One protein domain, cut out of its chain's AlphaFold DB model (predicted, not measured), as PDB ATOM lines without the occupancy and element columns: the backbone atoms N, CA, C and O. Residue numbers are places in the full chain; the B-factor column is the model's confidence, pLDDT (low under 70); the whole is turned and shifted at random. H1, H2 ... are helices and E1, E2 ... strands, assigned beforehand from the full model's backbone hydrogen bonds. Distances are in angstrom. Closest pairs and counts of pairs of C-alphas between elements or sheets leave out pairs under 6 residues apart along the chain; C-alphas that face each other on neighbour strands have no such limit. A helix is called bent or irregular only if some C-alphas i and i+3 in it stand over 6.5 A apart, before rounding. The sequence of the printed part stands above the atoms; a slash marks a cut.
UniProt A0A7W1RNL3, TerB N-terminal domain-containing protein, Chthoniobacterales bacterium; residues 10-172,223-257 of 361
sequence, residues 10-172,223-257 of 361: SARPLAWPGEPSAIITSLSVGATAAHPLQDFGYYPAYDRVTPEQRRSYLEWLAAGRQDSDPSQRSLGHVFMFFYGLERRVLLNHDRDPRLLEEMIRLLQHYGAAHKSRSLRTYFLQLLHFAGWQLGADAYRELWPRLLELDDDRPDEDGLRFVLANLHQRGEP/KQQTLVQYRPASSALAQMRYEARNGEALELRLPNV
ATOM      1  N   SER A  10      20.131 -21.892  16.601       93.62
ATOM      2  CA  SER A  10      20.825 -22.205  17.846       93.62
ATOM      3  C   SER A  10      20.052 -23.258  18.626       93.62
ATOM      4  O   SER A  10      18.832 -23.208  18.718       93.62
ATOM      5  N   ALA A  11      20.760 -24.201  19.244       92.75
ATOM      6  CA  ALA A  11      20.136 -25.177  20.134       92.75
ATOM      7  C   ALA A  11      19.773 -24.593  21.507       92.75
ATOM      8  O   ALA A  11      19.077 -25.242  22.278       92.75
ATOM      9  N   ARG A  12      20.290 -23.409  21.854       90.62
ATOM     10  CA  ARG A  12      20.090 -22.770  23.161       90.62
ATOM     11  C   ARG A  12      19.870 -21.264  23.008       90.62
ATOM     12  O   ARG A  12      20.358 -20.689  22.032       90.62
ATOM     13  N   PRO A  13      19.184 -20.611  23.962       86.25
ATOM     14  CA  PRO A  13      19.118 -19.157  24.006       86.25
ATOM     15  C   PRO A  13      20.519 -18.541  23.990       86.25
ATOM     16  O   PRO A  13      21.443 -19.055  24.625       86.25
ATOM     17  N   LEU A  14      20.674 -17.460  23.232       88.25
ATOM     18  CA  LEU A  14      21.944 -16.759  23.086       88.25
ATOM     19  C   LEU A  14      22.077 -15.711  24.191       88.25
ATOM     20  O   LEU A  14      21.107 -15.039  24.537       88.25
ATOM     21  N   ALA A  15      23.280 -15.584  24.751       86.31
ATOM     22  CA  ALA A  15      23.562 -14.567  25.758       86.31
ATOM     23  C   ALA A  15      23.407 -13.161  25.165       86.31
ATOM     24  O   ALA A  15      23.609 -12.966  23.965       86.31
ATOM     25  N   TRP A  16      23.076 -12.188  26.020       81.44
ATOM     26  CA  TRP A  16      22.988 -10.779  25.639       81.44
ATOM     27  C   TRP A  16      24.253 -10.330  24.879       81.44
ATOM     28  O   TRP A  16      25.354 -10.674  25.318       81.44
ATOM     29  N   PRO A  17      24.130  -9.590  23.761       82.62
ATOM     30  CA  PRO A  17      22.909  -8.967  23.229       82.62
ATOM     31  C   PRO A  17      21.969  -9.889  22.426       82.62
ATOM     32  O   PRO A  17      20.894  -9.453  22.018       82.62
ATOM     33  N   GLY A  18      22.316 -11.168  22.261       87.88
ATOM     34  CA  GLY A  18      21.511 -12.179  21.570       87.88
ATOM     35  C   GLY A  18      21.611 -12.110  20.041       87.88
ATOM     36  O   GLY A  18      22.462 -11.419  19.490       87.88
ATOM     37  N   GLU A  19      20.730 -12.841  19.353       90.88
ATOM     38  CA  GLU A  19      20.513 -12.727  17.902       90.88
ATOM     39  C   GLU A  19      19.002 -12.797  17.618       90.88
ATOM     40  O   GLU A  19      18.436 -13.894  17.622       90.88
ATOM     41  N   PRO A  20      18.325 -11.652  17.401       92.44
ATOM     42  CA  PRO A  20      16.875 -11.591  17.227       92.44
ATOM     43  C   PRO A  20      16.332 -12.464  16.088       92.44
ATOM     44  O   PRO A  20      15.193 -12.930  16.179       92.44
ATOM     45  N   SER A  21      17.133 -12.700  15.040       93.38
ATOM     46  CA  SER A  21      16.769 -13.552  13.898       93.38
ATOM     47  C   SER A  21      17.026 -15.047  14.111       93.38
ATOM     48  O   SER A  21      16.584 -15.858  13.295       93.38
ATOM     49  N   ALA A  22      17.743 -15.441  15.170       95.06
ATOM     50  CA  ALA A  22      18.131 -16.832  15.368       95.06
ATOM     51  C   ALA A  22      16.947 -17.683  15.835       95.06
ATOM     52  O   ALA A  22      16.362 -17.452  16.892       95.06
ATOM     53  N   ILE A  23      16.651 -18.736  15.078       96.06
ATOM     54  CA  ILE A  23      15.682 -19.761  15.456       96.06
ATOM     55  C   ILE A  23      16.310 -20.618  16.553       96.06
ATOM     56  O   ILE A  23      17.258 -21.371  16.311       96.06
ATOM     57  N   ILE A  24      15.779 -20.506  17.770       96.31
ATOM     58  CA  ILE A  24      16.256 -21.279  18.918       96.31
ATOM     59  C   ILE A  24      15.427 -22.554  19.043       96.31
ATOM     60  O   ILE A  24      14.277 -22.519  19.477       96.31
ATOM     61  N   THR A  25      16.020 -23.689  18.684       96.06
ATOM     62  CA  THR A  25      15.305 -24.966  18.540       96.06
ATOM     63  C   THR A  25      14.877 -25.591  19.868       96.06
ATOM     64  O   THR A  25      14.019 -26.468  19.871       96.06
ATOM     65  N   SER A  26      15.421 -25.134  21.001       96.06
ATOM     66  CA  SER A  26      14.966 -25.548  22.335       96.06
ATOM     67  C   SER A  26      13.710 -24.823  22.818       96.06
ATOM     68  O   SER A  26      13.178 -25.182  23.866       96.06
ATOM     69  N   LEU A  27      13.266 -23.761  22.136       96.44
ATOM     70  CA  LEU A  27      12.065 -23.026  22.525       96.44
ATOM     71  C   LEU A  27      10.818 -23.687  21.942       96.44
ATOM     72  O   LEU A  27      10.799 -24.104  20.786       96.44
ATOM     73  N   SER A  28       9.750 -23.732  22.738       97.00
ATOM     74  CA  SER A  28       8.481 -24.317  22.311       97.00
ATOM     75  C   SER A  28       7.886 -23.571  21.115       97.00
ATOM     76  O   SER A  28       7.844 -22.335  21.091       97.00
ATOM     77  N   VAL A  29       7.365 -24.350  20.170       98.06
ATOM     78  CA  VAL A  29       6.553 -23.900  19.036       98.06
ATOM     79  C   VAL A  29       5.113 -24.337  19.297       98.06
ATOM     80  O   VAL A  29       4.875 -25.480  19.682       98.06
ATOM     81  N   GLY A  30       4.165 -23.416  19.134       96.94
ATOM     82  CA  GLY A  30       2.750 -23.660  19.401       96.94
ATOM     83  C   GLY A  30       2.167 -24.724  18.471       96.94
ATOM     84  O   GLY A  30       2.608 -24.875  17.330       96.94
ATOM     85  N   ALA A  31       1.162 -25.453  18.957       97.00
ATOM     86  CA  ALA A  31       0.439 -26.439  18.149       97.00
ATOM     87  C   ALA A  31      -0.364 -25.777  17.016       97.00
ATOM     88  O   ALA A  31      -0.539 -26.366  15.951       97.00
ATOM     89  N   THR A  32      -0.821 -24.545  17.240       97.12
ATOM     90  CA  THR A  32      -1.507 -23.701  16.263       97.12
ATOM     91  C   THR A  32      -0.713 -22.421  16.021       97.12
ATOM     92  O   THR A  32       0.014 -21.937  16.895       97.12
ATOM     93  N   ALA A  33      -0.820 -21.879  14.809       97.00
ATOM     94  CA  ALA A  33      -0.218 -20.600  14.472       97.00
ATOM     95  C   ALA A  33      -1.034 -19.440  15.051       97.00
ATOM     96  O   ALA A  33      -2.267 -19.446  15.022       97.00
ATOM     97  N   ALA A  34      -0.332 -18.417  15.533       97.00
ATOM     98  CA  ALA A  34      -0.918 -17.115  15.808       97.00
ATOM     99  C   ALA A  34      -1.505 -16.512  14.524       97.00
ATOM    100  O   ALA A  34      -0.989 -16.743  13.422       97.00
ATOM    101  N   HIS A  35      -2.541 -15.683  14.676       96.75
ATOM    102  CA  HIS A  35      -3.121 -14.951  13.554       96.75
ATOM    103  C   HIS A  35      -2.029 -14.111  12.847       96.75
ATOM    104  O   HIS A  35      -1.294 -13.402  13.538       96.75
ATOM    105  N   PRO A  36      -1.911 -14.125  11.503       94.19
ATOM    106  CA  PRO A  36      -0.847 -13.423  10.765       94.19
ATOM    107  C   PRO A  36      -0.696 -11.922  11.063       94.19
ATOM    108  O   PRO A  36       0.415 -11.392  11.026       94.19
ATOM    109  N   LEU A  37      -1.805 -11.251  11.388       94.81
ATOM    110  CA  LEU A  37      -1.850  -9.839  11.797       94.81
ATOM    111  C   LEU A  37      -1.470  -9.576  13.260       94.81
ATOM    112  O   LEU A  37      -1.395  -8.414  13.656       94.81
ATOM    113  N   GLN A  38      -1.262 -10.607  14.081       95.12
ATOM    114  CA  GLN A  38      -0.903 -10.402  15.477       95.12
ATOM    115  C   GLN A  38       0.433  -9.656  15.562       95.12
ATOM    116  O   GLN A  38       1.431 -10.055  14.956       95.12
ATOM    117  N   ASP A  39       0.441  -8.554  16.306       90.75
ATOM    118  CA  ASP A  39       1.635  -7.739  16.487       90.75
ATOM    119  C   ASP A  39       2.684  -8.494  17.317       90.75
ATOM    120  O   ASP A  39       2.361  -9.167  18.300       90.75
ATOM    121  N   PHE A  40       3.944  -8.408  16.894       91.56
ATOM    122  CA  PHE A  40       5.083  -8.997  17.607       91.56
ATOM    123  C   PHE A  40       5.727  -7.976  18.561       91.56
ATOM    124  O   PHE A  40       6.662  -8.313  19.286       91.56
ATOM    125  N   GLY A  41       5.220  -6.740  18.575       88.19
ATOM    126  CA  GLY A  41       5.749  -5.644  19.364       88.19
ATOM    127  C   GLY A  41       6.988  -5.010  18.734       88.19
ATOM    128  O   GLY A  41       7.405  -5.324  17.617       88.19
ATOM    129  N   TYR A  42       7.579  -4.071  19.468       84.00
ATOM    130  CA  TYR A  42       8.745  -3.322  19.009       84.00
ATOM    131  C   TYR A  42      10.038  -4.140  19.138       84.00
ATOM    132  O   TYR A  42      10.259  -4.780  20.165       84.00
ATOM    133  N   TYR A  43      10.894  -4.086  18.110       88.50
ATOM    134  CA  TYR A  43      12.118  -4.895  17.988       88.50
ATOM    135  C   TYR A  43      11.888  -6.387  18.304       88.50
ATOM    136  O   TYR A  43      12.443  -6.906  19.280       88.50
ATOM    137  N   PRO A  44      11.060  -7.079  17.501       93.88
ATOM    138  CA  PRO A  44      10.706  -8.468  17.758       93.88
ATOM    139  C   PRO A  44      11.937  -9.374  17.719       93.88
ATOM    140  O   PRO A  44      12.845  -9.191  16.918       93.88
ATOM    141  N   ALA A  45      11.961 -10.385  18.575       94.94
ATOM    142  CA  ALA A  45      13.040 -11.361  18.619       94.94
ATOM    143  C   ALA A  45      12.448 -12.759  18.774       94.94
ATOM    144  O   ALA A  45      11.470 -12.937  19.505       94.94
ATOM    145  N   TYR A  46      13.031 -13.750  18.095       95.69
ATOM    146  CA  TYR A  46      12.510 -15.121  18.087       95.69
ATOM    147  C   TYR A  46      12.357 -15.711  19.501       95.69
ATOM    148  O   TYR A  46      11.406 -16.443  19.789       95.69
ATOM    149  N   ASP A  47      13.269 -15.373  20.411       93.94
ATOM    150  CA  ASP A  47      13.230 -15.805  21.807       93.94
ATOM    151  C   ASP A  47      12.128 -15.139  22.639       93.94
ATOM    152  O   ASP A  47      11.671 -15.739  23.611       93.94
ATOM    153  N   ARG A  48      11.651 -13.956  22.242       93.62
ATOM    154  CA  ARG A  48      10.677 -13.152  23.002       93.62
ATOM    155  C   ARG A  48       9.233 -13.284  22.527       93.62
ATOM    156  O   ARG A  48       8.327 -12.962  23.288       93.62
ATOM    157  N   VAL A  49       9.007 -13.749  21.302       96.12
ATOM    158  CA  VAL A  49       7.652 -13.987  20.776       96.12
ATOM    159  C   VAL A  49       7.029 -15.262  21.364       96.12
ATOM    160  O   VAL A  49       7.738 -16.160  21.824       96.12
ATOM    161  N   THR A  50       5.696 -15.359  21.366       97.19
ATOM    162  CA  THR A  50       4.985 -16.526  21.924       97.19
ATOM    163  C   THR A  50       5.204 -17.791  21.078       97.19
ATOM    164  O   THR A  50       5.556 -17.692  19.898       97.19
ATOM    165  N   PRO A  51       4.976 -19.003  21.622       98.12
ATOM    166  CA  PRO A  51       5.056 -20.240  20.842       98.12
ATOM    167  C   PRO A  51       4.203 -20.223  19.559       98.12
ATOM    168  O   PRO A  51       4.661 -20.683  18.512       98.12
ATOM    169  N   GLU A  52       2.993 -19.669  19.607       98.31
ATOM    170  CA  GLU A  52       2.071 -19.555  18.467       98.31
ATOM    171  C   GLU A  52       2.595 -18.561  17.418       98.31
ATOM    172  O   GLU A  52       2.482 -18.797  16.213       98.31
ATOM    173  N   GLN A  53       3.227 -17.466  17.854       97.88
ATOM    174  CA  GLN A  53       3.903 -16.519  16.962       97.88
ATOM    175  C   GLN A  53       5.134 -17.146  16.299       97.88
ATOM    176  O   GLN A  53       5.319 -16.978  15.094       97.88
ATOM    177  N   ARG A  54       5.933 -17.941  17.031       98.00
ATOM    178  CA  ARG A  54       7.029 -18.730  16.434       98.00
ATOM    179  C   ARG A  54       6.499 -19.683  15.371       98.00
ATOM    180  O   ARG A  54       7.101 -19.780  14.307       98.00
ATOM    181  N   ARG A  55       5.372 -20.357  15.631       98.19
ATOM    182  CA  ARG A  55       4.716 -21.235  14.653       98.19
ATOM    183  C   ARG A  55       4.337 -20.463  13.387       98.19
ATOM    184  O   ARG A  55       4.754 -20.862  12.306       98.19
ATOM    185  N   SER A  56       3.641 -19.333  13.534       97.62
ATOM    186  CA  SER A  56       3.248 -18.457  12.415       97.62
ATOM    187  C   SER A  56       4.460 -17.953  11.615       97.62
ATOM    188  O   SER A  56       4.460 -17.976  10.384       97.62
ATOM    189  N   TYR A  57       5.546 -17.586  12.303       97.31
ATOM    190  CA  TYR A  57       6.805 -17.179  11.679       97.31
ATOM    191  C   TYR A  57       7.476 -18.300  10.883       97.31
ATOM    192  O   TYR A  57       7.879 -18.083   9.741       97.31
ATOM    193  N   LEU A  58       7.570 -19.503  11.448       96.69
ATOM    194  CA  LEU A  58       8.154 -20.657  10.765       96.69
ATOM    195  C   LEU A  58       7.322 -21.085   9.547       96.69
ATOM    196  O   LEU A  58       7.897 -21.432   8.517       96.69
ATOM    197  N   GLU A  59       5.992 -21.022   9.631       96.25
ATOM    198  CA  GLU A  59       5.104 -21.282   8.491       96.25
ATOM    199  C   GLU A  59       5.296 -20.245   7.378       96.25
ATOM    200  O   GLU A  59       5.415 -20.617   6.213       96.25
ATOM    201  N   TRP A  60       5.427 -18.960   7.723       96.00
ATOM    202  CA  TRP A  60       5.741 -17.905   6.755       96.00
ATOM    203  C   TRP A  60       7.114 -18.104   6.088       96.00
ATOM    204  O   TRP A  60       7.248 -17.935   4.874       96.00
ATOM    205  N   LEU A  61       8.134 -18.521   6.849       94.94
ATOM    206  CA  LEU A  61       9.442 -18.881   6.291       94.94
ATOM    207  C   LEU A  61       9.341 -20.068   5.322       94.94
ATOM    208  O   LEU A  61       9.927 -20.013   4.239       94.94
ATOM    209  N   ALA A  62       8.601 -21.117   5.700       93.00
ATOM    210  CA  ALA A  62       8.396 -22.322   4.894       93.00
ATOM    211  C   ALA A  62       7.587 -22.048   3.616       93.00
ATOM    212  O   ALA A  62       7.855 -22.651   2.581       93.00
ATOM    213  N   ALA A  63       6.662 -21.086   3.662       92.31
ATOM    214  CA  ALA A  63       5.918 -20.588   2.507       92.31
ATOM    215  C   ALA A  63       6.749 -19.662   1.590       92.31
ATOM    216  O   ALA A  63       6.203 -19.003   0.710       92.31
ATOM    217  N   GLY A  64       8.069 -19.574   1.790       92.25
ATOM    218  CA  GLY A  64       8.950 -18.780   0.937       92.25
ATOM    219  C   GLY A  64       8.938 -17.280   1.236       92.25
ATOM    220  O   GLY A  64       9.413 -16.496   0.414       92.25
ATOM    221  N   ARG A  65       8.449 -16.866   2.417       93.81
ATOM    222  CA  ARG A  65       8.381 -15.453   2.837       93.81
ATOM    223  C   ARG A  65       7.566 -14.614   1.857       93.81
ATOM    224  O   ARG A  65       8.021 -13.575   1.364       93.81
ATOM    225  N   GLN A  66       6.402 -15.137   1.507       90.94
ATOM    226  CA  GLN A  66       5.478 -14.530   0.569       90.94
ATOM    227  C   GLN A  66       4.054 -14.812   1.031       90.94
ATOM    228  O   GLN A  66       3.734 -15.929   1.432       90.94
ATOM    229  N   ASP A  67       3.209 -13.790   0.962       93.44
ATOM    230  CA  ASP A  67       1.781 -13.896   1.226       93.44
ATOM    231  C   ASP A  67       1.021 -13.535  -0.059       93.44
ATOM    232  O   ASP A  67       1.507 -12.770  -0.892       93.44
ATOM    233  N   SER A  68      -0.178 -14.086  -0.252       93.31
ATOM    234  CA  SER A  68      -1.041 -13.668  -1.368       93.31
ATOM    235  C   SER A  68      -1.528 -12.228  -1.184       93.31
ATOM    236  O   SER A  68      -1.557 -11.461  -2.143       93.31
ATOM    237  N   ASP A  69      -1.863 -11.864   0.056       94.25
ATOM    238  CA  ASP A  69      -2.178 -10.502   0.475       94.25
ATOM    239  C   ASP A  69      -1.157 -10.024   1.531       94.25
ATOM    240  O   ASP A  69      -1.290 -10.353   2.716       94.25
ATOM    241  N   PRO A  70      -0.137  -9.237   1.139       94.06
ATOM    242  CA  PRO A  70       0.884  -8.738   2.064       94.06
ATOM    243  C   PRO A  70       0.334  -7.795   3.146       94.06
ATOM    244  O   PRO A  70       0.997  -7.601   4.169       94.06
ATOM    245  N   SER A  71      -0.872  -7.231   2.977       93.50
ATOM    246  CA  SER A  71      -1.512  -6.394   4.006       93.50
ATOM    247  C   SER A  71      -1.981  -7.206   5.219       93.50
ATOM    248  O   SER A  71      -2.115  -6.655   6.309       93.50
ATOM    249  N   GLN A  72      -2.150  -8.526   5.061       93.69
ATOM    250  CA  GLN A  72      -2.573  -9.448   6.122       93.69
ATOM    251  C   GLN A  72      -1.409  -9.976   6.974       93.69
ATOM    252  O   GLN A  72      -1.606 -10.849   7.820       93.69
ATOM    253  N   ARG A  73      -0.190  -9.460   6.789       94.25
ATOM    254  CA  ARG A  73       1.002  -9.900   7.521       94.25
ATOM    255  C   ARG A  73       1.509  -8.819   8.461       94.25
ATOM    256  O   ARG A  73       1.859  -7.725   8.032       94.25
ATOM    257  N   SER A  74       1.645  -9.156   9.741       94.75
ATOM    258  CA  SER A  74       2.378  -8.326  10.696       94.75
ATOM    259  C   SER A  74       3.846  -8.204  10.283       94.75
ATOM    260  O   SER A  74       4.536  -9.213  10.094       94.75
ATOM    261  N   LEU A  75       4.345  -6.966  10.207       94.69
ATOM    262  CA  LEU A  75       5.728  -6.662   9.827       94.69
ATOM    263  C   LEU A  75       6.771  -7.264  10.774       94.69
ATOM    264  O   LEU A  75       7.936  -7.356  10.394       94.69
ATOM    265  N   GLY A  76       6.378  -7.719  11.969       95.38
ATOM    266  CA  GLY A  76       7.293  -8.394  12.886       95.38
ATOM    267  C   GLY A  76       7.971  -9.626  12.278       95.38
ATOM    268  O   GLY A  76       9.155  -9.852  12.513       95.38
ATOM    269  N   HIS A  77       7.266 -10.354  11.404       95.62
ATOM    270  CA  HIS A  77       7.822 -11.478  10.643       95.62
ATOM    271  C   HIS A  77       8.944 -11.014   9.705       95.62
ATOM    272  O   HIS A  77      10.040 -11.577   9.687       95.62
ATOM    273  N   VAL A  78       8.668  -9.948   8.951       95.81
ATOM    274  CA  VAL A  78       9.593  -9.372   7.972       95.81
ATOM    275  C   VAL A  78      10.832  -8.822   8.677       95.81
ATOM    276  O   VAL A  78      11.947  -9.104   8.247       95.81
ATOM    277  N   PHE A  79      10.655  -8.112   9.795       95.94
ATOM    278  CA  PHE A  79      11.760  -7.564  10.581       95.94
ATOM    279  C   PHE A  79      12.637  -8.642  11.218       95.94
ATOM    280  O   PHE A  79      13.856  -8.553  11.109       95.94
ATOM    281  N   MET A  80      12.054  -9.692  11.807       95.50
ATOM    282  CA  MET A  80      12.844 -10.799  12.357       95.50
ATOM    283  C   MET A  80      13.734 -11.456  11.298       95.50
ATOM    284  O   MET A  80      14.890 -11.768  11.571       95.50
ATOM    285  N   PHE A  81      13.226 -11.637  10.077       95.94
ATOM    286  CA  PHE A  81      14.043 -12.135   8.969       95.94
ATOM    287  C   PHE A  81      15.086 -11.110   8.500       95.94
ATOM    288  O   PHE A  81      16.244 -11.466   8.272       95.94
ATOM    289  N   PHE A  82      14.706  -9.834   8.410       96.00
ATOM    290  CA  PHE A  82      15.606  -8.738   8.050       96.00
ATOM    291  C   PHE A  82      16.810  -8.621   8.993       96.00
ATOM    292  O   PHE A  82      17.914  -8.386   8.520       96.00
ATOM    293  N   TYR A  83      16.652  -8.861  10.296       95.50
ATOM    294  CA  TYR A  83      17.782  -8.838  11.234       95.50
ATOM    295  C   TYR A  83      18.876  -9.853  10.867       95.50
ATOM    296  O   TYR A  83      20.063  -9.569  11.021       95.50
ATOM    297  N   GLY A  84      18.498 -10.999  10.293       94.31
ATOM    298  CA  GLY A  84      19.455 -11.992   9.810       94.31
ATOM    299  C   GLY A  84      20.199 -11.529   8.555       94.31
ATOM    300  O   GLY A  84      21.417 -11.702   8.454       94.31
ATOM    301  N   LEU A  85      19.483 -10.897   7.618       95.00
ATOM    302  CA  LEU A  85      20.057 -10.257   6.427       95.00
ATOM    303  C   LEU A  85      21.057  -9.163   6.809       95.00
ATOM    304  O   LEU A  85      22.203  -9.170   6.365       95.00
ATOM    305  N   GLU A  86      20.625  -8.269   7.688       94.62
ATOM    306  CA  GLU A  86      21.413  -7.173   8.227       94.62
ATOM    307  C   GLU A  86      22.689  -7.684   8.900       94.62
ATOM    308  O   GLU A  86      23.790  -7.225   8.589       94.62
ATOM    309  N   ARG A  87      22.583  -8.726   9.730       91.88
ATOM    310  CA  ARG A  87      23.751  -9.371  10.329       91.88
ATOM    311  C   ARG A  87      24.723  -9.933   9.290       91.88
ATOM    312  O   ARG A  87      25.933  -9.787   9.466       91.88
ATOM    313  N   ARG A  88      24.235 -10.592   8.233       91.50
ATOM    314  CA  ARG A  88      25.114 -11.148   7.186       91.50
ATOM    315  C   ARG A  88      25.915 -10.051   6.498       91.50
ATOM    316  O   ARG A  88      27.128 -10.185   6.363       91.50
ATOM    317  N   VAL A  89      25.244  -8.969   6.115       92.88
ATOM    318  CA  VAL A  89      25.878  -7.835   5.435       92.88
ATOM    319  C   VAL A  89      26.931  -7.179   6.330       92.88
ATOM    320  O   VAL A  89      28.052  -6.920   5.878       92.88
ATOM    321  N   LEU A  90      26.577  -6.911   7.589       91.31
ATOM    322  CA  LEU A  90      27.363  -6.037   8.460       91.31
ATOM    323  C   LEU A  90      28.447  -6.775   9.243       91.31
ATOM    324  O   LEU A  90      29.559  -6.273   9.330       91.31
ATOM    325  N   LEU A  91      28.136  -7.950   9.798       87.31
ATOM    326  CA  LEU A  91      29.061  -8.692  10.661       87.31
ATOM    327  C   LEU A  91      29.755  -9.851   9.951       87.31
ATOM    328  O   LEU A  91      30.901 -10.151  10.262       87.31
ATOM    329  N   ASN A  92      29.073 -10.534   9.030       88.62
ATOM    330  CA  ASN A  92      29.712 -11.622   8.278       88.62
ATOM    331  C   ASN A  92      30.394 -11.111   7.002       88.62
ATOM    332  O   ASN A  92      30.983 -11.905   6.276       88.62
ATOM    333  N   HIS A  93      30.275  -9.809   6.722       90.12
ATOM    334  CA  HIS A  93      30.762  -9.156   5.510       90.12
ATOM    335  C   HIS A  93      30.356  -9.886   4.225       90.12
ATOM    336  O   HIS A  93      31.098  -9.915   3.246       90.12
ATOM    337  N   ASP A  94      29.160 -10.472   4.227       91.19
ATOM    338  CA  ASP A  94      28.634 -11.176   3.073       91.19
ATOM    339  C   ASP A  94      28.291 -10.166   1.969       91.19
ATOM    340  O   ASP A  94      27.678  -9.121   2.223       91.19
ATOM    341  N   ARG A  95      28.753 -10.449   0.752       92.00
ATOM    342  CA  ARG A  95      28.595  -9.599  -0.437       92.00
ATOM    343  C   ARG A  95      27.799 -10.290  -1.536       92.00
ATOM    344  O   ARG A  95      27.790  -9.810  -2.662       92.00
ATOM    345  N   ASP A  96      27.142 -11.408  -1.229       91.19
ATOM    346  CA  ASP A  96      26.281 -12.097  -2.180       91.19
ATOM    347  C   ASP A  96      25.149 -11.161  -2.663       91.19
ATOM    348  O   ASP A  96      24.299 -10.760  -1.856       91.19
ATOM    349  N   PRO A  97      25.086 -10.822  -3.968       90.44
ATOM    350  CA  PRO A  97      24.060  -9.931  -4.513       90.44
ATOM    351  C   PRO A  97      22.633 -10.417  -4.250       90.44
ATOM    352  O   PRO A  97      21.704  -9.614  -4.161       90.44
ATOM    353  N   ARG A  98      22.444 -11.730  -4.054       91.81
ATOM    354  CA  ARG A  98      21.134 -12.305  -3.746       91.81
ATOM    355  C   ARG A  98      20.552 -11.752  -2.440       91.81
ATOM    356  O   ARG A  98      19.331 -11.711  -2.309       91.81
ATOM    357  N   LEU A  99      21.388 -11.312  -1.491       93.62
ATOM    358  CA  LEU A  99      20.928 -10.662  -0.256       93.62
ATOM    359  C   LEU A  99      20.176  -9.362  -0.560       93.62
ATOM    360  O   LEU A  99      19.113  -9.124   0.014       93.62
ATOM    361  N   LEU A 100      20.702  -8.546  -1.480       95.19
ATOM    362  CA  LEU A 100      20.047  -7.311  -1.912       95.19
ATOM    363  C   LEU A 100      18.768  -7.605  -2.685       95.19
ATOM    364  O   LEU A 100      17.752  -6.971  -2.419       95.19
ATOM    365  N   GLU A 101      18.781  -8.601  -3.570       95.19
ATOM    366  CA  GLU A 101      17.573  -9.000  -4.300       95.19
ATOM    367  C   GLU A 101      16.462  -9.484  -3.365       95.19
ATOM    368  O   GLU A 101      15.296  -9.147  -3.563       95.19
ATOM    369  N   GLU A 102      16.798 -10.219  -2.303       95.56
ATOM    370  CA  GLU A 102      15.808 -10.638  -1.310       95.56
ATOM    371  C   GLU A 102      15.258  -9.446  -0.511       95.56
ATOM    372  O   GLU A 102      14.051  -9.372  -0.277       95.56
ATOM    373  N   MET A 103      16.106  -8.481  -0.138       95.94
ATOM    374  CA  MET A 103      15.663  -7.239   0.508       95.94
ATOM    375  C   MET A 103      14.746  -6.418  -0.401       95.94
ATOM    376  O   MET A 103      13.689  -5.973   0.045       95.94
ATOM    377  N   ILE A 104      15.109  -6.255  -1.676       96.25
ATOM    378  CA  ILE A 104      14.296  -5.549  -2.673       96.25
ATOM    379  C   ILE A 104      12.957  -6.257  -2.861       96.25
ATOM    380  O   ILE A 104      11.921  -5.601  -2.807       96.25
ATOM    381  N   ARG A 105      12.956  -7.586  -3.015       95.62
ATOM    382  CA  ARG A 105      11.732  -8.385  -3.164       95.62
ATOM    383  C   ARG A 105      10.789  -8.193  -1.977       95.62
ATOM    384  O   ARG A 105       9.597  -7.962  -2.168       95.62
ATOM    385  N   LEU A 106      11.313  -8.274  -0.753       95.06
ATOM    386  CA  LEU A 106      10.527  -8.070   0.465       95.06
ATOM    387  C   LEU A 106      10.004  -6.633   0.571       95.06
ATOM    388  O   LEU A 106       8.839  -6.442   0.916       95.06
ATOM    389  N   LEU A 107      10.824  -5.632   0.243       94.88
ATOM    390  CA  LEU A 107      10.412  -4.231   0.269       94.88
ATOM    391  C   LEU A 107       9.358  -3.921  -0.804       94.88
ATOM    392  O   LEU A 107       8.387  -3.231  -0.512       94.88
ATOM    393  N   GLN A 108       9.487  -4.465  -2.012       94.31
ATOM    394  CA  GLN A 108       8.481  -4.342  -3.071       94.31
ATOM    395  C   GLN A 108       7.151  -4.971  -2.657       94.31
ATOM    396  O   GLN A 108       6.093  -4.372  -2.840       94.31
ATOM    397  N   HIS A 109       7.207  -6.170  -2.077       94.00
ATOM    398  CA  HIS A 109       6.013  -6.929  -1.738       94.00
ATOM    399  C   HIS A 109       5.292  -6.375  -0.500       94.00
ATOM    400  O   HIS A 109       4.084  -6.149  -0.540       94.00
ATOM    401  N   TYR A 110       6.018  -6.110   0.590       94.12
ATOM    402  CA  TYR A 110       5.430  -5.652   1.854       94.12
ATOM    403  C   TYR A 110       5.447  -4.124   2.017       94.12
ATOM    404  O   TYR A 110       4.572  -3.573   2.680       94.12
ATOM    405  N   GLY A 111       6.388  -3.402   1.411       90.94
ATOM    406  CA  GLY A 111       6.514  -1.949   1.584       90.94
ATOM    407  C   GLY A 111       5.352  -1.147   1.006       90.94
ATOM    408  O   GLY A 111       4.940  -0.164   1.614       90.94
ATOM    409  N   ALA A 112       4.775  -1.573  -0.121       84.38
ATOM    410  CA  ALA A 112       3.603  -0.910  -0.702       84.38
ATOM    411  C   ALA A 112       2.303  -1.211   0.067       84.38
ATOM    412  O   ALA A 112       1.396  -0.382   0.115       84.38
ATOM    413  N   ALA A 113       2.217  -2.391   0.687       89.31
ATOM    414  CA  ALA A 113       1.033  -2.845   1.413       89.31
ATOM    415  C   ALA A 113       0.918  -2.249   2.825       89.31
ATOM    416  O   ALA A 113      -0.159  -2.257   3.421       89.31
ATOM    417  N   HIS A 114       2.020  -1.719   3.363       87.81
ATOM    418  CA  HIS A 114       2.106  -1.207   4.726       87.81
ATOM    419  C   HIS A 114       2.417   0.290   4.751       87.81
ATOM    420  O   HIS A 114       3.295   0.779   4.054       87.81
ATOM    421  N   LYS A 115       1.773   1.035   5.657       82.31
ATOM    422  CA  LYS A 115       2.063   2.471   5.878       82.31
ATOM    423  C   LYS A 115       3.325   2.720   6.725       82.31
ATOM    424  O   LYS A 115       3.590   3.851   7.134       82.31
ATOM    425  N   SER A 116       4.073   1.668   7.058       84.00
ATOM    426  CA  SER A 116       5.217   1.741   7.966       84.00
ATOM    427  C   SER A 116       6.436   2.337   7.270       84.00
ATOM    428  O   SER A 116       7.096   1.675   6.471       84.00
ATOM    429  N   ARG A 117       6.795   3.566   7.651       87.25
ATOM    430  CA  ARG A 117       8.037   4.207   7.190       87.25
ATOM    431  C   ARG A 117       9.281   3.433   7.616       87.25
ATOM    432  O   ARG A 117      10.232   3.358   6.857       87.25
ATOM    433  N   SER A 118       9.252   2.820   8.802       89.56
ATOM    434  CA  SER A 118      10.414   2.111   9.352       89.56
ATOM    435  C   SER A 118      10.906   0.981   8.449       89.56
ATOM    436  O   SER A 118      12.112   0.833   8.287       89.56
ATOM    437  N   LEU A 119       9.993   0.223   7.824       91.44
ATOM    438  CA  LEU A 119      10.367  -0.860   6.916       91.44
ATOM    439  C   LEU A 119      11.163  -0.305   5.735       91.44
ATOM    440  O   LEU A 119      12.279  -0.748   5.485       91.44
ATOM    441  N   ARG A 120      10.612   0.715   5.064       92.19
ATOM    442  CA  ARG A 120      11.261   1.380   3.932       92.19
ATOM    443  C   ARG A 120      12.615   1.961   4.337       92.19
ATOM    444  O   ARG A 120      13.612   1.650   3.700       92.19
ATOM    445  N   THR A 121      12.666   2.721   5.433       92.38
ATOM    446  CA  THR A 121      13.895   3.364   5.917       92.38
ATOM    447  C   THR A 121      15.010   2.355   6.187       92.38
ATOM    448  O   THR A 121      16.087   2.487   5.616       92.38
ATOM    449  N   TYR A 122      14.771   1.328   7.010       94.38
ATOM    450  CA  TYR A 122      15.829   0.376   7.365       94.38
ATOM    451  C   TYR A 122      16.299  -0.456   6.166       94.38
ATOM    452  O   TYR A 122      17.502  -0.676   6.006       94.38
ATOM    453  N   PHE A 123      15.371  -0.885   5.304       95.50
ATOM    454  CA  PHE A 123      15.714  -1.653   4.109       95.50
ATOM    455  C   PHE A 123      16.527  -0.813   3.125       95.50
ATOM    456  O   PHE A 123      17.583  -1.265   2.687       95.50
ATOM    457  N   LEU A 124      16.086   0.406   2.802       95.19
ATOM    458  CA  LEU A 124      16.807   1.277   1.870       95.19
ATOM    459  C   LEU A 124      18.178   1.677   2.410       95.19
ATOM    460  O   LEU A 124      19.155   1.610   1.669       95.19
ATOM    461  N   GLN A 125      18.289   2.014   3.699       95.19
ATOM    462  CA  GLN A 125      19.584   2.336   4.305       95.19
ATOM    463  C   GLN A 125      20.564   1.164   4.192       95.19
ATOM    464  O   GLN A 125      21.727   1.372   3.842       95.19
ATOM    465  N   LEU A 126      20.108  -0.074   4.434       96.19
ATOM    466  CA  LEU A 126      20.969  -1.250   4.295       96.19
ATOM    467  C   LEU A 126      21.307  -1.537   2.832       96.19
ATOM    468  O   LEU A 126      22.450  -1.868   2.533       96.19
ATOM    469  N   LEU A 127      20.344  -1.391   1.919       97.12
ATOM    470  CA  LEU A 127      20.543  -1.579   0.482       97.12
ATOM    471  C   LEU A 127      21.566  -0.589  -0.084       97.12
ATOM    472  O   LEU A 127      22.453  -0.999  -0.830       97.12
ATOM    473  N   HIS A 128      21.491   0.686   0.302       97.12
ATOM    474  CA  HIS A 128      22.480   1.692  -0.079       97.12
ATOM    475  C   HIS A 128      23.863   1.377   0.502       97.12
ATOM    476  O   HIS A 128      24.852   1.370  -0.233       97.12
ATOM    477  N   PHE A 129      23.929   1.048   1.796       96.00
ATOM    478  CA  PHE A 129      25.179   0.708   2.475       96.00
ATOM    479  C   PHE A 129      25.855  -0.530   1.865       96.00
ATOM    480  O   PHE A 129      27.032  -0.487   1.512       96.00
ATOM    481  N   ALA A 130      25.106  -1.623   1.705       96.06
ATOM    482  CA  ALA A 130      25.589  -2.878   1.141       96.06
ATOM    483  C   ALA A 130      25.937  -2.731  -0.343       96.06
ATOM    484  O   ALA A 130      26.987  -3.191  -0.781       96.06
ATOM    485  N   GLY A 131      25.072  -2.061  -1.107       96.62
ATOM    486  CA  GLY A 131      25.253  -1.845  -2.536       96.62
ATOM    487  C   GLY A 131      26.511  -1.041  -2.833       96.62
ATOM    488  O   GLY A 131      27.282  -1.419  -3.708       96.62
ATOM    489  N   TRP A 132      26.778   0.011  -2.053       96.44
ATOM    490  CA  TRP A 132      28.013   0.789  -2.167       96.44
ATOM    491  C   TRP A 132      29.272  -0.073  -2.011       96.44
ATOM    492  O   TRP A 132      30.255   0.110  -2.729       96.44
ATOM    493  N   GLN A 133      29.242  -1.045  -1.095       94.56
ATOM    494  CA  GLN A 133      30.364  -1.953  -0.850       94.56
ATOM    495  C   GLN A 133      30.619  -2.945  -1.997       94.56
ATOM    496  O   GLN A 133      31.684  -3.560  -2.014       94.56
ATOM    497  N   LEU A 134      29.692  -3.092  -2.952       95.44
ATOM    498  CA  LEU A 134      29.891  -3.896  -4.165       95.44
ATOM    499  C   LEU A 134      30.698  -3.162  -5.249       95.44
ATOM    500  O   LEU A 134      31.110  -3.782  -6.226       95.44
ATOM    501  N   GLY A 135      30.950  -1.862  -5.074       95.81
ATOM    502  CA  GLY A 135      31.706  -1.037  -6.014       95.81
ATOM    503  C   GLY A 135      30.831  -0.127  -6.878       95.81
ATOM    504  O   GLY A 135      29.604  -0.232  -6.911       95.81
ATOM    505  N   ALA A 136      31.484   0.807  -7.575       96.75
ATOM    506  CA  ALA A 136      30.807   1.911  -8.249       96.75
ATOM    507  C   ALA A 136      29.896   1.466  -9.407       96.75
ATOM    508  O   ALA A 136      28.821   2.042  -9.564       96.75
ATOM    509  N   ASP A 137      30.295   0.465 -10.198       97.38
ATOM    510  CA  ASP A 137      29.484  -0.059 -11.310       97.38
ATOM    511  C   ASP A 137      28.244  -0.804 -10.798       97.38
ATOM    512  O   ASP A 137      27.120  -0.457 -11.151       97.38
ATOM    513  N   ALA A 138      28.426  -1.755  -9.876       96.88
ATOM    514  CA  ALA A 138      27.321  -2.524  -9.303       96.88
ATOM    515  C   ALA A 138      26.307  -1.623  -8.576       96.88
ATOM    516  O   ALA A 138      25.094  -1.773  -8.729       96.88
ATOM    517  N   TYR A 139      26.789  -0.637  -7.813       97.69
ATOM    518  CA  TYR A 139      25.900   0.317  -7.157       97.69
ATOM    519  C   TYR A 139      25.175   1.225  -8.163       97.69
ATOM    520  O   TYR A 139      24.015   1.576  -7.936       97.69
ATOM    521  N   ARG A 140      25.813   1.573  -9.292       97.25
ATOM    522  CA  ARG A 140      25.186   2.361 -10.364       97.25
ATOM    523  C   ARG A 140      23.998   1.643 -11.000       97.25
ATOM    524  O   ARG A 140      23.004   2.299 -11.320       97.25
ATOM    525  N   GLU A 141      24.102   0.333 -11.192       96.62
ATOM    526  CA  GLU A 141      23.010  -0.512 -11.695       96.62
ATOM    527  C   GLU A 141      21.872  -0.642 -10.671       96.62
ATOM    528  O   GLU A 141      20.697  -0.708 -11.032       96.62
ATOM    529  N   LEU A 142      22.217  -0.635  -9.382       96.50
ATOM    530  CA  LEU A 142      21.284  -0.830  -8.279       96.50
ATOM    531  C   LEU A 142      20.462   0.418  -7.934       96.50
ATOM    532  O   LEU A 142      19.246   0.323  -7.755       96.50
ATOM    533  N   TRP A 143      21.102   1.582  -7.777       95.50
ATOM    534  CA  TRP A 143      20.447   2.730  -7.142       95.50
ATOM    535  C   TRP A 143      19.199   3.268  -7.858       95.50
ATOM    536  O   TRP A 143      18.333   3.768  -7.141       95.50
ATOM    537  N   PRO A 144      19.013   3.152  -9.194       94.44
ATOM    538  CA  PRO A 144      17.756   3.556  -9.824       94.44
ATOM    539  C   PRO A 144      16.553   2.810  -9.237       94.44
ATOM    540  O   PRO A 144      15.572   3.441  -8.850       94.44
ATOM    541  N   ARG A 145      16.682   1.488  -9.035       94.19
ATOM    542  CA  ARG A 145      15.657   0.661  -8.375       94.19
ATOM    543  C   ARG A 145      15.438   1.090  -6.924       94.19
ATOM    544  O   ARG A 145      14.316   1.052  -6.440       94.19
ATOM    545  N   LEU A 146      16.494   1.506  -6.218       94.62
ATOM    546  CA  LEU A 146      16.366   1.995  -4.839       94.62
ATOM    547  C   LEU A 146      15.581   3.306  -4.774       94.62
ATOM    548  O   LEU A 146      14.734   3.457  -3.901       94.62
ATOM    549  N   LEU A 147      15.806   4.220  -5.722       91.56
ATOM    550  CA  LEU A 147      15.078   5.486  -5.789       91.56
ATOM    551  C   LEU A 147      13.602   5.321  -6.174       91.56
ATOM    552  O   LEU A 147      12.790   6.150  -5.766       91.56
ATOM    553  N   GLU A 148      13.251   4.292  -6.947       90.56
ATOM    554  CA  GLU A 148      11.854   3.906  -7.220       90.56
ATOM    555  C   GLU A 148      11.156   3.336  -5.978       90.56
ATOM    556  O   GLU A 148       9.943   3.465  -5.823       90.56
ATOM    557  N   LEU A 149      11.926   2.703  -5.091       90.31
ATOM    558  CA  LEU A 149      11.450   2.152  -3.823       90.31
ATOM    559  C   LEU A 149      11.484   3.165  -2.679       90.31
ATOM    560  O   LEU A 149      11.056   2.830  -1.574       90.31
ATOM    561  N   ASP A 150      11.984   4.372  -2.909       87.00
ATOM    562  CA  ASP A 150      11.969   5.453  -1.932       87.00
ATOM    563  C   ASP A 150      10.646   6.235  -1.982       87.00
ATOM    564  O   ASP A 150       9.854   6.103  -2.916       87.00
ATOM    565  N   ASP A 151      10.382   7.039  -0.954       77.62
ATOM    566  CA  ASP A 151       9.281   8.002  -0.976       77.62
ATOM    567  C   ASP A 151       9.675   9.250  -1.805       77.62
ATOM    568  O   ASP A 151      10.839   9.477  -2.141       77.62
ATOM    569  N   ASP A 152       8.708  10.137  -2.087       68.88
ATOM    570  CA  ASP A 152       8.959  11.413  -2.790       68.88
ATOM    571  C   ASP A 152      10.018  12.293  -2.099       68.88
ATOM    572  O   ASP A 152      10.632  13.160  -2.726       68.88
ATOM    573  N   ARG A 153      10.213  12.098  -0.787       72.31
ATOM    574  CA  ARG A 153      11.305  12.702  -0.027       72.31
ATOM    575  C   ARG A 153      12.361  11.637   0.231       72.31
ATOM    576  O   ARG A 153      12.090  10.756   1.046       72.31
ATOM    577  N   PRO A 154      13.535  11.748  -0.403       70.06
ATOM    578  CA  PRO A 154      14.565  10.737  -0.265       70.06
ATOM    579  C   PRO A 154      15.117  10.695   1.158       70.06
ATOM    580  O   PRO A 154      15.198  11.729   1.836       70.06
ATOM    581  N   ASP A 155      15.568   9.516   1.576       79.69
ATOM    582  CA  ASP A 155      16.472   9.402   2.720       79.69
ATOM    583  C   ASP A 155      17.760  10.206   2.448       79.69
ATOM    584  O   ASP A 155      18.349  10.138   1.362       79.69
ATOM    585  N   GLU A 156      18.185  11.018   3.424       80.56
ATOM    586  CA  GLU A 156      19.315  11.939   3.242       80.56
ATOM    587  C   GLU A 156      20.616  11.183   2.940       80.56
ATOM    588  O   GLU A 156      21.398  11.614   2.087       80.56
ATOM    589  N   ASP A 157      20.835  10.039   3.594       88.31
ATOM    590  CA  ASP A 157      22.024   9.222   3.377       88.31
ATOM    591  C   ASP A 157      21.940   8.454   2.055       88.31
ATOM    592  O   ASP A 157      22.928   8.424   1.316       88.31
ATOM    593  N   GLY A 158      20.764   7.938   1.683       92.62
ATOM    594  CA  GLY A 158      20.525   7.344   0.363       92.62
ATOM    595  C   GLY A 158      20.922   8.279  -0.785       92.62
ATOM    596  O   GLY A 158      21.679   7.896  -1.686       92.62
ATOM    597  N   LEU A 159      20.523   9.553  -0.708       93.25
ATOM    598  CA  LEU A 159      20.897  10.556  -1.707       93.25
ATOM    599  C   LEU A 159      22.409  10.847  -1.714       93.25
ATOM    600  O   LEU A 159      22.988  11.032  -2.786       93.25
ATOM    601  N   ARG A 160      23.075  10.840  -0.551       95.50
ATOM    602  CA  ARG A 160      24.541  10.998  -0.473       95.50
ATOM    603  C   ARG A 160      25.271   9.868  -1.197       95.50
ATOM    604  O   ARG A 160      26.226  10.161  -1.913       95.50
ATOM    605  N   PHE A 161      24.815   8.619  -1.081       97.19
ATOM    606  CA  PHE A 161      25.394   7.501  -1.840       97.19
ATOM    607  C   PHE A 161      25.216   7.674  -3.350       97.19
ATOM    608  O   PHE A 161      26.174   7.495  -4.102       97.19
ATOM    609  N   VAL A 162      24.012   8.040  -3.808       96.94
ATOM    610  CA  VAL A 162      23.740   8.279  -5.241       96.94
ATOM    611  C   VAL A 162      24.652   9.371  -5.797       96.94
ATOM    612  O   VAL A 162      25.321   9.168  -6.807       96.94
ATOM    613  N   LEU A 163      24.742  10.511  -5.112       97.06
ATOM    614  CA  LEU A 163      25.580  11.627  -5.548       97.06
ATOM    615  C   LEU A 163      27.067  11.278  -5.544       97.06
ATOM    616  O   LEU A 163      27.781  11.609  -6.490       97.06
ATOM    617  N   ALA A 164      27.531  10.584  -4.506       97.94
ATOM    618  CA  ALA A 164      28.900  10.099  -4.426       97.94
ATOM    619  C   ALA A 164      29.244   9.153  -5.587       97.94
ATOM    620  O   ALA A 164      30.341   9.242  -6.138       97.94
ATOM    621  N   ASN A 165      28.308   8.288  -5.988       98.12
ATOM    622  CA  ASN A 165      28.479   7.384  -7.121       98.12
ATOM    623  C   ASN A 165      28.555   8.134  -8.453       98.12
ATOM    624  O   ASN A 165      29.480   7.894  -9.222       98.12
ATOM    625  N   LEU A 166      27.639   9.079  -8.698       97.56
ATOM    626  CA  LEU A 166      27.672   9.926  -9.897       97.56
ATOM    627  C   LEU A 166      29.003  10.680 -10.005       97.56
ATOM    628  O   LEU A 166      29.629  10.679 -11.062       97.56
ATOM    629  N   HIS A 167      29.484  11.240  -8.890       97.50
ATOM    630  CA  HIS A 167      30.777  11.918  -8.829       97.50
ATOM    631  C   HIS A 167      31.948  10.981  -9.161       97.50
ATOM    632  O   HIS A 167      32.778  11.320 -10.000       97.50
ATOM    633  N   GLN A 168      32.011   9.793  -8.547       97.38
ATOM    634  CA  GLN A 168      33.072   8.810  -8.822       97.38
ATOM    635  C   GLN A 168      33.130   8.394 -10.292       97.38
ATOM    636  O   GLN A 168      34.200   8.069 -10.800       97.38
ATOM    637  N   ARG A 169      31.975   8.391 -10.955       97.06
ATOM    638  CA  ARG A 169      31.825   7.967 -12.345       97.06
ATOM    639  C   ARG A 169      31.944   9.112 -13.348       97.06
ATOM    640  O   ARG A 169      31.974   8.853 -14.544       97.06
ATOM    641  N   GLY A 170      31.996  10.362 -12.883       96.38
ATOM    642  CA  GLY A 170      31.943  11.536 -13.756       96.38
ATOM    643  C   GLY A 170      30.635  11.630 -14.550       96.38
ATOM    644  O   GLY A 170      30.627  12.168 -15.653       96.38
ATOM    645  N   GLU A 171      29.544  11.080 -14.016       96.00
ATOM    646  CA  GLU A 171      28.240  11.076 -14.680       96.00
ATOM    647  C   GLU A 171      27.421  12.320 -14.304       96.00
ATOM    648  O   GLU A 171      27.456  12.763 -13.150       96.00
ATOM    649  N   PRO A 172      26.659  12.892 -15.254       95.38
ATOM    650  CA  PRO A 172      25.789  14.021 -14.967       95.38
ATOM    651  C   PRO A 172      24.609  13.614 -14.077       95.38
ATOM    652  O   PRO A 172      24.156  12.468 -14.080       95.38
ATOM    653  N   LYS A 223      36.608  18.703  -0.665       93.12
ATOM    654  CA  LYS A 223      37.871  18.052  -0.264       93.12
ATOM    655  C   LYS A 223      37.704  17.108   0.932       93.12
ATOM    656  O   LYS A 223      38.368  16.081   1.002       93.12
ATOM    657  N   GLN A 224      36.859  17.482   1.893       94.00
ATOM    658  CA  GLN A 224      36.563  16.644   3.053       94.00
ATOM    659  C   GLN A 224      35.476  15.636   2.699       94.00
ATOM    660  O   GLN A 224      34.377  16.035   2.323       94.00
ATOM    661  N   GLN A 225      35.774  14.347   2.862       95.00
ATOM    662  CA  GLN A 225      34.795  13.272   2.711       95.00
ATOM    663  C   GLN A 225      33.685  13.383   3.759       95.00
ATOM    664  O   GLN A 225      33.908  13.865   4.870       95.00
ATOM    665  N   THR A 226      32.494  12.908   3.403       94.06
ATOM    666  CA  THR A 226      31.381  12.775   4.341       94.06
ATOM    667  C   THR A 226      31.387  11.376   4.941       94.06
ATOM    668  O   THR A 226      31.804  10.412   4.294       94.06
ATOM    669  N   LEU A 227      30.945  11.280   6.187       92.69
ATOM    670  CA  LEU A 227      30.827  10.032   6.923       92.69
ATOM    671  C   LEU A 227      29.349   9.666   7.005       92.69
ATOM    672  O   LEU A 227      28.560  10.412   7.583       92.69
ATOM    673  N   VAL A 228      28.981   8.520   6.443       91.94
ATOM    674  CA  VAL A 228      27.636   7.960   6.578       91.94
ATOM    675  C   VAL A 228      27.683   6.858   7.618       91.94
ATOM    676  O   VAL A 228      28.417   5.888   7.451       91.94
ATOM    677  N   GLN A 229      26.912   7.018   8.692       89.19
ATOM    678  CA  GLN A 229      26.830   6.048   9.780       89.19
ATOM    679  C   GLN A 229      25.572   5.195   9.627       89.19
ATOM    680  O   GLN A 229      24.457   5.701   9.716       89.19
ATOM    681  N   TYR A 230      25.744   3.887   9.477       91.62
ATOM    682  CA  TYR A 230      24.628   2.958   9.416       91.62
ATOM    683  C   TYR A 230      24.030   2.697  10.803       91.62
ATOM    684  O   TYR A 230      24.745   2.375  11.761       91.62
ATOM    685  N   ARG A 231      22.702   2.805  10.907       89.69
ATOM    686  CA  ARG A 231      21.938   2.530  12.129       89.69
ATOM    687  C   ARG A 231      21.171   1.215  11.970       89.69
ATOM    688  O   ARG A 231      20.204   1.196  11.211       89.69
ATOM    689  N   PRO A 232      21.567   0.144  12.679       91.56
ATOM    690  CA  PRO A 232      20.887  -1.137  12.563       91.56
ATOM    691  C   PRO A 232      19.438  -1.097  13.048       91.56
ATOM    692  O   PRO A 232      19.121  -0.461  14.056       91.56
ATOM    693  N   ALA A 233      18.578  -1.839  12.360       93.44
ATOM    694  CA  ALA A 233      17.244  -2.198  12.810       93.44
ATOM    695  C   ALA A 233      17.287  -3.306  13.872       93.44
ATOM    696  O   ALA A 233      16.389  -3.382  14.709       93.44
ATOM    697  N   SER A 234      18.291  -4.184  13.843       90.56
ATOM    698  CA  SER A 234      18.493  -5.212  14.861       90.56
ATOM    699  C   SER A 234      18.896  -4.565  16.178       90.56
ATOM    700  O   SER A 234      19.933  -3.904  16.283       90.56
ATOM    701  N   SER A 235      18.099  -4.811  17.216       87.06
ATOM    702  CA  SER A 235      18.398  -4.345  18.571       87.06
ATOM    703  C   SER A 235      19.715  -4.916  19.102       87.06
ATOM    704  O   SER A 235      20.440  -4.213  19.803       87.06
ATOM    705  N   ALA A 236      20.079  -6.144  18.717       88.69
ATOM    706  CA  ALA A 236      21.355  -6.734  19.105       88.69
ATOM    707  C   ALA A 236      22.541  -6.033  18.433       88.69
ATOM    708  O   ALA A 236      23.510  -5.700  19.110       88.69
ATOM    709  N   LEU A 237      22.455  -5.734  17.132       88.88
ATOM    710  CA  LEU A 237      23.510  -4.997  16.426       88.88
ATOM    711  C   LEU A 237      23.613  -3.546  16.905       88.88
ATOM    712  O   LEU A 237      24.716  -3.018  17.045       88.88
ATOM    713  N   ALA A 238      22.479  -2.907  17.202       87.00
ATOM    714  CA  ALA A 238      22.452  -1.582  17.810       87.00
ATOM    715  C   ALA A 238      23.149  -1.580  19.183       87.00
ATOM    716  O   ALA A 238      23.945  -0.682  19.464       87.00
ATOM    717  N   GLN A 239      22.917  -2.611  20.003       85.88
ATOM    718  CA  GLN A 239      23.593  -2.771  21.290       85.88
ATOM    719  C   GLN A 239      25.094  -3.035  21.126       85.88
ATOM    720  O   GLN A 239      25.895  -2.374  21.783       85.88
ATOM    721  N   MET A 240      25.491  -3.940  20.224       80.12
ATOM    722  CA  MET A 240      26.906  -4.191  19.921       80.12
ATOM    723  C   MET A 240      27.614  -2.900  19.491       80.12
ATOM    724  O   MET A 240      28.710  -2.613  19.966       80.12
ATOM    725  N   ARG A 241      26.965  -2.080  18.649       78.44
ATOM    726  CA  ARG A 241      27.476  -0.762  18.243       78.44
ATOM    727  C   ARG A 241      27.631   0.187  19.435       78.44
ATOM    728  O   ARG A 241      28.616   0.913  19.491       78.44
ATOM    729  N   TYR A 242      26.677   0.207  20.365       78.44
ATOM    730  CA  TYR A 242      26.747   1.048  21.565       78.44
ATOM    731  C   TYR A 242      27.889   0.630  22.510       78.44
ATOM    732  O   TYR A 242      28.591   1.481  23.056       78.44
ATOM    733  N   GLU A 243      28.092  -0.676  22.697       76.25
ATOM    734  CA  GLU A 243      29.129  -1.234  23.576       76.25
ATOM    735  C   GLU A 243      30.536  -1.135  22.977       76.25
ATOM    736  O   GLU A 243      31.524  -1.022  23.710       76.25
ATOM    737  N   ALA A 244      30.631  -1.124  21.649       68.31
ATOM    738  CA  ALA A 244      31.859  -0.929  20.902       68.31
ATOM    739  C   ALA A 244      32.391   0.507  21.065       68.31
ATOM    740  O   ALA A 244      32.341   1.319  20.147       68.31
ATOM    741  N   ARG A 245      32.977   0.817  22.229       55.47
ATOM    742  CA  ARG A 245      33.602   2.121  22.525       55.47
ATOM    743  C   ARG A 245      34.725   2.515  21.544       55.47
ATOM    744  O   ARG A 245      35.081   3.683  21.530       55.47
ATOM    745  N   ASN A 246      35.250   1.567  20.753       52.59
ATOM    746  CA  ASN A 246      36.283   1.730  19.710       52.59
ATOM    747  C   ASN A 246      36.141   0.709  18.542       52.59
ATOM    748  O   ASN A 246      37.127   0.423  17.865       52.59
ATOM    749  N   GLY A 247      34.980   0.067  18.346       50.16
ATOM    750  CA  GLY A 247      34.839  -0.970  17.301       50.16
ATOM    751  C   GLY A 247      34.818  -0.395  15.882       50.16
ATOM    752  O   GLY A 247      34.674   0.817  15.724       50.16
ATOM    753  N   GLU A 248      34.943  -1.262  14.862       55.16
ATOM    754  CA  GLU A 248      34.724  -0.894  13.454       55.16
ATOM    755  C   GLU A 248      33.357  -0.230  13.339       55.16
ATOM    756  O   GLU A 248      32.307  -0.875  13.380       55.16
ATOM    757  N   ALA A 249      33.365   1.094  13.291       63.34
ATOM    758  CA  ALA A 249      32.138   1.833  13.219       63.34
ATOM    759  C   ALA A 249      31.460   1.428  11.903       63.34
ATOM    760  O   ALA A 249      32.113   1.408  10.859       63.34
ATOM    761  N   LEU A 250      30.173   1.050  11.959       85.12
ATOM    762  CA  LEU A 250      29.370   0.741  10.769       85.12
ATOM    763  C   LEU A 250      29.182   2.042   9.991       85.12
ATOM    764  O   LEU A 250      28.186   2.749  10.150       85.12
ATOM    765  N   GLU A 251      30.222   2.421   9.268       88.69
ATOM    766  CA  GLU A 251      30.423   3.742   8.714       88.69
ATOM    767  C   GLU A 251      31.146   3.630   7.384       88.69
ATOM    768  O   GLU A 251      32.058   2.823   7.206       88.69
ATOM    769  N   LEU A 252      30.744   4.474   6.445       92.25
ATOM    770  CA  LEU A 252      31.371   4.573   5.139       92.25
ATOM    771  C   LEU A 252      31.793   6.014   4.899       92.25
ATOM    772  O   LEU A 252      31.074   6.958   5.230       92.25
ATOM    773  N   ARG A 253      32.975   6.175   4.305       94.50
ATOM    774  CA  ARG A 253      33.453   7.470   3.827       94.50
ATOM    775  C   ARG A 253      33.102   7.617   2.359       94.50
ATOM    776  O   ARG A 253      33.510   6.795   1.541       94.50
ATOM    777  N   LEU A 254      32.376   8.680   2.039       96.12
ATOM    778  CA  LEU A 254      31.920   8.982   0.688       96.12
ATOM    779  C   LEU A 254      32.480  10.337   0.231       96.12
ATOM    780  O   LEU A 254      32.671  11.238   1.057       96.12
ATOM    781  N   PRO A 255      32.710  10.536  -1.077       97.50
ATOM    782  CA  PRO A 255      32.828  11.871  -1.653       97.50
ATOM    783  C   PRO A 255      31.689  12.790  -1.189       97.50
ATOM    784  O   PRO A 255      30.509  12.468  -1.327       97.50
ATOM    785  N   ASN A 256      32.038  13.942  -0.616       96.38
ATOM    786  CA  ASN A 256      31.062  14.869  -0.048       96.38
ATOM    787  C   ASN A 256      30.526  15.835  -1.106       96.38
ATOM    788  O   ASN A 256      30.963  16.983  -1.205       96.38
ATOM    789  N   VAL A 257      29.580  15.361  -1.906       96.62
ATOM    790  CA  VAL A 257      28.954  16.170  -2.960       96.62
ATOM    791  C   VAL A 257      28.047  17.256  -2.378       96.62
ATOM    792  O   VAL A 257      28.078  18.409  -2.814       96.62
TER     793      VAL A 257
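What this domain is: This is residues 10 to 172 and 223 to 257 of the 361 residues of the protein "TerB N-terminal domain-containing protein" of Chthoniobacterales bacterium (UniProt A0A7W1RNL3). A short two-stranded ribbon, E1 and E2, packs through E2 on H6 at one end of an up-and-down bundle of five helices, H2 to H6, each running against the one before it. At the other end the long unnamed stretch of residues 10 to 50 loops round H1, while H7, between the strands in the chain, sits over H2. The printed part has 198 residues with seven named helices and two named strands, in the order H1 H2 H3 H4 H5 H6 E1 H7 E2; the sheet is antiparallel and the class is mostly helix. The whole is compact, with a radius of gyration of the C-alphas of 17.8 A and spans of 59 by 40 by 26 A.

Where its parts are: Find C-alpha 223 at (37.871, 18.052, -0.264), where E1, residues 223 to 229, begins; it runs 19.2 A. Its partner E2 is residues 251 to 256, 14.2 A, ending at (31.062, 14.869, -0.048). Then look at H6, residues 156 to 169, 20.4 A; H5, residues 136 to 148, 19.1 A; H4, residues 117 to 132, 22.3 A; H3, residues 97 to 111, 20.2 A; and H2, residues 75 to 90, 21.7 A. H1, residues 51 to 62, 16.4 A, begins at (5.056, -20.240, 20.842), and H7 is residues 235 to 243, 12.2 A. H5 is irregular, but only just: C-alphas 141 and 144 are 6.9 A apart.

How they stand to each other: Look first at E1 and E2, antiparallel at 146 degrees, where N 226 and O 254 are 2.9 A apart, within hydrogen-bond range. The closest C-alphas of E2 and H6 are those of Pro 255 and Ala 164, 5.1 A. H6 touches H5 (Asn 165 and Ala 136, C-alphas 6.1 A) at a steep tilt of 39 degrees, opposite ways. The hub is H4, touching four helices: H6, with its residues 157 to 161 alone (Gly 158 and His 128, 6.0 A); H5 (Tyr 139 and Gly 131, 5.1 A); H3 (Leu 100 and Leu 127, 6.2 A); and H2 (Val 89 and Ala 130, 6.6 A), these being the closest C-alphas. H2 and H3, H3 and H4, H4 and H5, and H5 and H6 are helical hairpins. H1 and H2 are close but not clearly touching, C-alphas 57 and 77 being 5.9 A apart; so are H2 and H7, C-alphas 87 and 237 being 7.5 A apart. Every O i to N i+4 pair is within hydrogen-bond range in H1, H3, H4, H6 and H7, against 11 of 12 in H2 and 7 of 9 in H5.

The domain as a whole: The two C-alphas farthest apart are those of Ala 31 and Lys 223, 61.0 A. Residues 173 to 222 are not printed, and C-alphas 172 and 223 stand 19.5 A apart across that cut. The link from H1 to H2 is long, with 12 residues. Mean pLDDT of the printed part is 91.6; residue 152 and residues 244 to 249 of the model are under 70.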